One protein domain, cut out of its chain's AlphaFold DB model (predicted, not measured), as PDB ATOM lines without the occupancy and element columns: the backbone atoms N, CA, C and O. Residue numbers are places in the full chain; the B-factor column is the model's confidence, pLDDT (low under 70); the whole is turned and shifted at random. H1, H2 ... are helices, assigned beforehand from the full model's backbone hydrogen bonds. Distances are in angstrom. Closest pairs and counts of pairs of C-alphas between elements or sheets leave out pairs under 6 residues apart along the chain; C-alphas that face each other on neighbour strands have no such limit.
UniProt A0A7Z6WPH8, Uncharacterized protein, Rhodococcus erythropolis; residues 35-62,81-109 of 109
ATOM      1  N   ARG A  35     115.886 153.442 142.794       92.19
ATOM      2  CA  ARG A  35     115.687 154.467 141.755       92.19
ATOM      3  C   ARG A  35     116.585 155.682 141.956       92.19
ATOM      4  O   ARG A  35     117.156 156.164 140.986       92.19
ATOM      5  N   THR A  36     116.731 156.159 143.191       96.25
ATOM      6  CA  THR A  36     117.645 157.267 143.507       96.25
ATOM      7  C   THR A  36     119.094 156.905 143.188       96.25
ATOM      8  O   THR A  36     119.799 157.715 142.598       96.25
ATOM      9  N   MET A  37     119.533 155.688 143.528       93.44
ATOM     10  CA  MET A  37     120.887 155.226 143.212       93.44
ATOM     11  C   MET A  37     121.121 155.119 141.701       93.44
ATOM     12  O   MET A  37     122.173 155.533 141.230       93.44
ATOM     13  N   LEU A  38     120.143 154.616 140.938       94.69
ATOM     14  CA  LEU A  38     120.228 154.577 139.474       94.69
ATOM     15  C   LEU A  38     120.336 155.982 138.874       94.69
ATOM     16  O   LEU A  38     121.225 156.214 138.066       94.69
ATOM     17  N   ALA A  39     119.498 156.922 139.320       93.88
ATOM     18  CA  ALA A  39     119.550 158.301 138.843       93.88
ATOM     19  C   ALA A  39     120.904 158.971 139.136       93.88
ATOM     20  O   ALA A  39     121.429 159.677 138.286       93.88
ATOM     21  N   ALA A  40     121.491 158.717 140.310       94.50
ATOM     22  CA  ALA A  40     122.808 159.243 140.663       94.50
ATOM     23  C   ALA A  40     123.938 158.650 139.802       94.50
ATOM     24  O   ALA A  40     124.894 159.354 139.479       94.50
ATOM     25  N   ILE A  41     123.841 157.370 139.423       92.75
ATOM     26  CA  ILE A  41     124.807 156.752 138.505       92.75
ATOM     27  C   ILE A  41     124.663 157.337 137.099       92.75
ATOM     28  O   ILE A  41     125.673 157.689 136.499       92.75
ATOM     29  N   ASP A  42     123.434 157.467 136.595       92.50
ATOM     30  CA  ASP A  42     123.184 158.045 135.271       92.50
ATOM     31  C   ASP A  42     123.707 159.501 135.200       92.50
ATOM     32  O   ASP A  42     124.362 159.871 134.228       92.50
ATOM     33  N   ASP A  43     123.509 160.294 136.261       93.56
ATOM     34  CA  ASP A  43     124.056 161.655 136.402       93.56
ATOM     35  C   ASP A  43     125.596 161.669 136.452       93.56
ATOM     36  O   ASP A  43     126.246 162.447 135.757       93.56
ATOM     37  N   SER A  44     126.200 160.742 137.202       90.25
ATOM     38  CA  SER A  44     127.663 160.613 137.279       90.25
ATOM     39  C   SER A  44     128.281 160.241 135.929       90.25
ATOM     40  O   SER A  44     129.324 160.776 135.560       90.25
ATOM     41  N   LEU A  45     127.645 159.337 135.176       89.62
ATOM     42  CA  LEU A  45     128.090 158.952 133.834       89.62
ATOM     43  C   LEU A  45     128.024 160.134 132.860       89.62
ATOM     44  O   LEU A  45     128.967 160.336 132.094       89.62
ATOM     45  N   ALA A  46     126.953 160.934 132.916       90.00
ATOM     46  CA  ALA A  46     126.832 162.152 132.119       90.00
ATOM     47  C   ALA A  46     127.938 163.161 132.468       90.00
ATOM     48  O   ALA A  46     128.665 163.596 131.581       90.00
ATOM     49  N   GLY A  47     128.152 163.438 133.759       89.88
ATOM     50  CA  GLY A  47     129.201 164.357 134.207       89.88
ATOM     51  C   GLY A  47     130.618 163.915 133.821       89.88
ATOM     52  O   GLY A  47     131.443 164.745 133.446       89.88
ATOM     53  N   ILE A  48     130.910 162.609 133.851       86.88
ATOM     54  CA  ILE A  48     132.196 162.068 133.376       86.88
ATOM     55  C   ILE A  48     132.339 162.249 131.861       86.88
ATOM     56  O   ILE A  48     133.424 162.592 131.388       86.88
ATOM     57  N   SER A  49     131.269 162.015 131.097       85.88
ATOM     58  CA  SER A  49     131.270 162.228 129.648       85.88
ATOM     59  C   SER A  49     131.541 163.693 129.301       85.88
ATOM     60  O   SER A  49     132.400 163.964 128.463       85.88
ATOM     61  N   ASP A  50     130.867 164.624 129.977       87.62
ATOM     62  CA  ASP A  50     131.047 166.065 129.775       87.62
ATOM     63  C   ASP A  50     132.480 166.495 130.119       87.62
ATOM     64  O   ASP A  50     133.147 167.144 129.315       87.62
ATOM     65  N   ALA A  51     133.011 166.046 131.262       85.81
ATOM     66  CA  ALA A  51     134.388 166.331 131.659       85.81
ATOM     67  C   ALA A  51     135.413 165.773 130.655       85.81
ATOM     68  O   ALA A  51     136.403 166.435 130.342       85.81
ATOM     69  N   ARG A  52     135.185 164.569 130.113       82.81
ATOM     70  CA  ARG A  52     136.047 163.990 129.069       82.81
ATOM     71  C   ARG A  52     136.019 164.821 127.785       82.81
ATOM     72  O   ARG A  52     137.069 164.986 127.169       82.81
ATOM     73  N   GLU A  53     134.867 165.364 127.398       83.75
ATOM     74  CA  GLU A  53     134.751 166.227 126.216       83.75
ATOM     75  C   GLU A  53     135.416 167.598 126.428       83.75
ATOM     76  O   GLU A  53     136.115 168.099 125.541       83.75
ATOM     77  N   GLU A  54     135.283 168.183 127.623       86.00
ATOM     78  CA  GLU A  54     135.999 169.411 127.992       86.00
ATOM     79  C   GLU A  54     137.517 169.208 127.950       86.00
ATOM     80  O   GLU A  54     138.237 170.007 127.342       86.00
ATOM     81  N   LEU A  55     138.009 168.104 128.527       80.94
ATOM     82  CA  LEU A  55     139.424 167.743 128.456       80.94
ATOM     83  C   LEU A  55     139.853 167.558 126.995       80.94
ATOM     84  O   LEU A  55     140.833 168.163 126.568       80.94
ATOM     85  N   ARG A  56     139.096 166.803 126.189       78.75
ATOM     86  CA  ARG A  56     139.394 166.590 124.763       78.75
ATOM     87  C   ARG A  56     139.516 167.909 123.997       78.75
ATOM     88  O   ARG A  56     140.444 168.074 123.205       78.75
ATOM     89  N   THR A  57     138.626 168.861 124.266       83.38
ATOM     90  CA  THR A  57     138.669 170.207 123.679       83.38
ATOM     91  C   THR A  57     139.942 170.944 124.087       83.38
ATOM     92  O   THR A  57     140.651 171.468 123.227       83.38
ATOM     93  N   LEU A  58     140.276 170.939 125.379       81.00
ATOM     94  CA  LEU A  58     141.460 171.609 125.914       81.00
ATOM     95  C   LEU A  58     142.764 171.034 125.335       81.00
ATOM     96  O   LEU A  58     143.664 171.786 124.970       81.00
ATOM     97  N   TYR A  59     142.843 169.713 125.184       71.62
ATOM     98  CA  TYR A  59     144.013 169.019 124.641       71.62
ATOM     99  C   TYR A  59     144.105 169.028 123.109       71.62
ATOM    100  O   TYR A  59     145.168 168.748 122.561       71.62
ATOM    101  N   SER A  60     143.033 169.402 122.405       72.19
ATOM    102  CA  SER A  60     143.057 169.620 120.951       72.19
ATOM    103  C   SER A  60     143.721 170.944 120.539       72.19
ATOM    104  O   SER A  60     143.945 171.189 119.350       72.19
ATOM    105  N   LEU A  61     144.050 171.804 121.511       75.88
ATOM    106  CA  LEU A  61     144.703 173.084 121.271       75.88
ATOM    107  C   LEU A  61     146.171 172.885 120.838       75.88
ATOM    108  O   LEU A  61     146.898 172.094 121.443       75.88
ATOM    109  N   PRO A  62     146.648 173.639 119.829       65.56
ATOM    110  CA  PRO A  62     147.940 173.404 119.177       65.56
ATOM    111  C   PRO A  62     149.175 173.512 120.093       65.56
ATOM    112  O   PRO A  62     150.208 172.938 119.763       65.56
ATOM    113  N   THR A  81     133.781 154.363 134.264       84.88
ATOM    114  CA  THR A  81     132.577 154.213 133.445       84.88
ATOM    115  C   THR A  81     132.068 152.774 133.416       84.88
ATOM    116  O   THR A  81     130.901 152.564 133.742       84.88
ATOM    117  N   ALA A  82     132.914 151.776 133.139       87.19
ATOM    118  CA  ALA A  82     132.489 150.377 133.175       87.19
ATOM    119  C   ALA A  82     132.041 149.939 134.574       87.19
ATOM    120  O   ALA A  82     131.010 149.279 134.712       87.19
ATOM    121  N   HIS A  83     132.747 150.356 135.629       87.00
ATOM    122  CA  HIS A  83     132.338 150.043 137.001       87.00
ATOM    123  C   HIS A  83     130.974 150.644 137.369       87.00
ATOM    124  O   HIS A  83     130.160 149.985 138.026       87.00
ATOM    125  N   LEU A  84     130.695 151.875 136.939       87.56
ATOM    126  CA  LEU A  84     129.401 152.525 137.136       87.56
ATOM    127  C   LEU A  84     128.292 151.848 136.320       87.56
ATOM    128  O   LEU A  84     127.197 151.624 136.841       87.56
ATOM    129  N   GLU A  85     128.566 151.452 135.078       90.56
ATOM    130  CA  GLU A  85     127.622 150.685 134.264       90.56
ATOM    131  C   GLU A  85     127.286 149.326 134.888       90.56
ATOM    132  O   GLU A  85     126.113 148.939 134.940       90.56
ATOM    133  N   ASP A  86     128.286 148.614 135.406       91.94
ATOM    134  CA  ASP A  86     128.096 147.347 136.110       91.94
ATOM    135  C   ASP A  86     127.291 147.532 137.396       91.94
ATOM    136  O   ASP A  86     126.358 146.768 137.669       91.94
ATOM    137  N   ALA A  87     127.572 148.588 138.164       89.31
ATOM    138  CA  ALA A  87     126.761 148.951 139.319       89.31
ATOM    139  C   ALA A  87     125.301 149.222 138.913       89.31
ATOM    140  O   ALA A  87     124.378 148.706 139.550       89.31
ATOM    141  N   ALA A  88     125.063 149.944 137.812       91.50
ATOM    142  CA  ALA A  88     123.718 150.185 137.298       91.50
ATOM    143  C   ALA A  88     123.017 148.885 136.862       91.50
ATOM    144  O   ALA A  88     121.832 148.695 137.153       91.50
ATOM    145  N   ARG A  89     123.725 147.956 136.203       93.56
ATOM    146  CA  ARG A  89     123.194 146.622 135.856       93.56
ATOM    147  C   ARG A  89     122.782 145.851 137.111       93.56
ATOM    148  O   ARG A  89     121.658 145.346 137.166       93.56
ATOM    149  N   ASN A  90     123.629 145.833 138.139       92.88
ATOM    150  CA  ASN A  90     123.345 145.159 139.407       92.88
ATOM    151  C   ASN A  90     122.128 145.756 140.128       92.88
ATOM    152  O   ASN A  90     121.273 145.017 140.617       92.88
ATOM    153  N   LEU A  91     121.985 147.085 140.143       90.38
ATOM    154  CA  LEU A  91     120.820 147.747 140.740       90.38
ATOM    155  C   LEU A  91     119.521 147.452 139.972       90.38
ATOM    156  O   LEU A  91     118.480 147.223 140.591       90.38
ATOM    157  N   ARG A  92     119.566 147.397 138.634       91.75
ATOM    158  CA  ARG A  92     118.412 146.989 137.805       91.75
ATOM    159  C   ARG A  92     118.029 145.525 138.047       91.75
ATOM    160  O   ARG A  92     116.837 145.204 138.101       91.75
ATOM    161  N   ALA A  93     119.013 144.647 138.243       93.00
ATOM    162  CA  ALA A  93     118.774 143.256 138.621       93.00
ATOM    163  C   ALA A  93     118.115 143.163 140.008       93.00
ATOM    164  O   ALA A  93     117.092 142.495 140.154       93.00
ATOM    165  N   ALA A  94     118.621 143.907 140.997       88.81
ATOM    166  CA  ALA A  94     118.029 143.977 142.332       88.81
ATOM    167  C   ALA A  94     116.569 144.468 142.295       88.81
ATOM    168  O   ALA A  94     115.700 143.858 142.917       88.81
ATOM    169  N   ALA A  95     116.275 145.508 141.507       87.94
ATOM    170  CA  ALA A  95     114.911 146.009 141.324       87.94
ATOM    171  C   ALA A  95     113.984 144.961 140.682       87.94
ATOM    172  O   ALA A  95     112.829 144.812 141.082       87.94
ATOM    173  N   THR A  96     114.492 144.200 139.708       89.69
ATOM    174  CA  THR A  96     113.745 143.093 139.088       89.69
ATOM    175  C   THR A  96     113.428 141.999 140.108       89.69
ATOM    176  O   THR A  96     112.278 141.576 140.194       89.69
ATOM    177  N   ILE A  97     114.403 141.597 140.929       87.75
ATOM    178  CA  ILE A  97     114.216 140.584 141.979       87.75
ATOM    179  C   ILE A  97     113.167 141.039 143.000       87.75
ATOM    180  O   ILE A  97     112.259 140.275 143.324       87.75
ATOM    181  N   LEU A  98     113.244 142.287 143.474       85.88
ATOM    182  CA  LEU A  98     112.253 142.866 144.390       85.88
ATOM    183  C   LEU A  98     110.848 142.861 143.792       85.88
ATOM    184  O   LEU A  98     109.892 142.445 144.448       85.88
ATOM    185  N   ARG A  99     110.718 143.264 142.524       85.62
ATOM    186  CA  ARG A  99     109.440 143.233 141.809       85.62
ATOM    187  C   ARG A  99     108.889 141.812 141.694       85.62
ATOM    188  O   ARG A  99     107.700 141.616 141.937       85.62
ATOM    189  N   SER A 100     109.725 140.835 141.347       85.69
ATOM    190  CA  SER A 100     109.325 139.427 141.274       85.69
ATOM    191  C   SER A 100     108.900 138.889 142.639       85.69
ATOM    192  O   SER A 100     107.855 138.254 142.731       85.69
ATOM    193  N   HIS A 101     109.628 139.206 143.715       81.56
ATOM    194  CA  HIS A 101     109.215 138.835 145.072       81.56
ATOM    195  C   HIS A 101     107.845 139.415 145.438       81.56
ATOM    196  O   HIS A 101     107.004 138.681 145.948       81.56
ATOM    197  N   ARG A 102     107.566 140.683 145.108       76.12
ATOM    198  CA  ARG A 102     106.234 141.279 145.336       76.12
ATOM    199  C   ARG A 102     105.110 140.559 144.589       76.12
ATOM    200  O   ARG A 102     103.988 140.557 145.068       76.12
ATOM    201  N   GLN A 103     105.386 139.992 143.416       77.38
ATOM    202  CA  GLN A 103     104.389 139.251 142.631       77.38
ATOM    203  C   GLN A 103     104.153 137.831 143.159       77.38
ATOM    204  O   GLN A 103     103.090 137.263 142.925       77.38
ATOM    205  N   LEU A 104     105.145 137.258 143.847       76.50
ATOM    206  CA  LEU A 104     105.082 135.918 144.432       76.50
ATOM    207  C   LEU A 104     104.457 135.896 145.829       76.50
ATOM    208  O   LEU A 104     104.099 134.820 146.300       76.50
ATOM    209  N   ILE A 105     104.333 137.051 146.487       66.31
ATOM    210  CA  ILE A 105     103.585 137.197 147.736       66.31
ATOM    211  C   ILE A 105     102.118 137.439 147.345       66.31
ATOM    212  O   ILE A 105     101.785 138.553 146.932       66.31
ATOM    213  N   PRO A 106     101.233 136.422 147.397       57.00
ATOM    214  CA  PRO A 106      99.815 136.655 147.168       57.00
ATOM    215  C   PRO A 106      99.282 137.605 148.249       57.00
ATOM    216  O   PRO A 106      99.733 137.512 149.394       57.00
ATOM    217  N   PRO A 107      98.312 138.485 147.934       53.97
ATOM    218  CA  PRO A 107      97.567 139.167 148.984       53.97
ATOM    219  C   PRO A 107      96.929 138.082 149.857       53.97
ATOM    220  O   PRO A 107      96.156 137.262 149.350       53.97
ATOM    221  N   ARG A 108      97.316 138.005 151.136       53.94
ATOM    222  CA  ARG A 108      96.632 137.114 152.073       53.94
ATOM    223  C   ARG A 108      95.198 137.638 152.266       53.94
ATOM    224  O   ARG A 108      95.028 138.858 152.301       53.94
ATOM    225  N   PRO A 109      94.191 136.743 152.247       52.03
ATOM    226  CA  PRO A 109      92.783 137.119 152.369       52.03
ATOM    227  C   PRO A 109      92.479 137.832 153.687       52.03
ATOM    228  O   PRO A 109      93.173 137.537 154.684       52.03
TER     229      PRO A 109
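AT A GLANCE: This is residues 35 to 62 and 81 to 109 of the 109 residues of an uncharacterized protein of Rhodococcus erythropolis (UniProt A0A7Z6WPH8). Two long, straight helices lie side by side with their lines nearly in one direction, but slid along each other, overlapping over about the first half of each and making one long rod. The far part of H1 with residues 60 to 62 sticks out at one end of the rod, and the far part of H2 with the tail of residues 105 to 109 sticks out at the other. The printed part has 57 residues, with two named helices, H1 and then H2, and no named strand; the class is all helix. The whole is extended, with a radius of gyration of the C-alphas of 18.7 A, and spans 73 by 16 by 9 A.

HOW THE PARTS SIT: H1, residues 35 to 59, touches H2, residues 81 to 104, with 10 pairs of C-alphas within 8 A. The closest C-alphas of the two are those of Leu 38 and Ala 88, 6.0 A apart. H1 touches with residues 37 to 48 alone, and H2 with residues 81 to 92 alone. They run opposite ways at a shallow tilt of 16 degrees, and their centres are 21.2 A apart. In both H1 and H2 every O i to N i+4 pair is within hydrogen-bond range.

IN THESE COORDINATES: H1 begins at C-alpha 35, at (115.687, 154.467, 141.755), and measures 36.2 A from first to last C-alpha. H2 begins at C-alpha 81, at (132.577, 154.213, 133.445), ends at C-alpha 104, at (105.082, 135.918, 144.432), and measures 34.8 A.

THE WHOLE: The C-alphas of Pro 62 and Pro 109, the two farthest apart, are 73.9 A from each other. Residues 50 to 62, of which 50 to 59 belong to H1, stand free, as do residues 96 to 109, of which 96 to 104 belong to H2. The link from H1 to H2 runs across the cut: residues 63 to 80 are not printed, and C-alphas 62 and 81 are 28.4 A apart. The mean pLDDT of the printed part is 84.0; residue 62 and residues 105 to 109 are under 70.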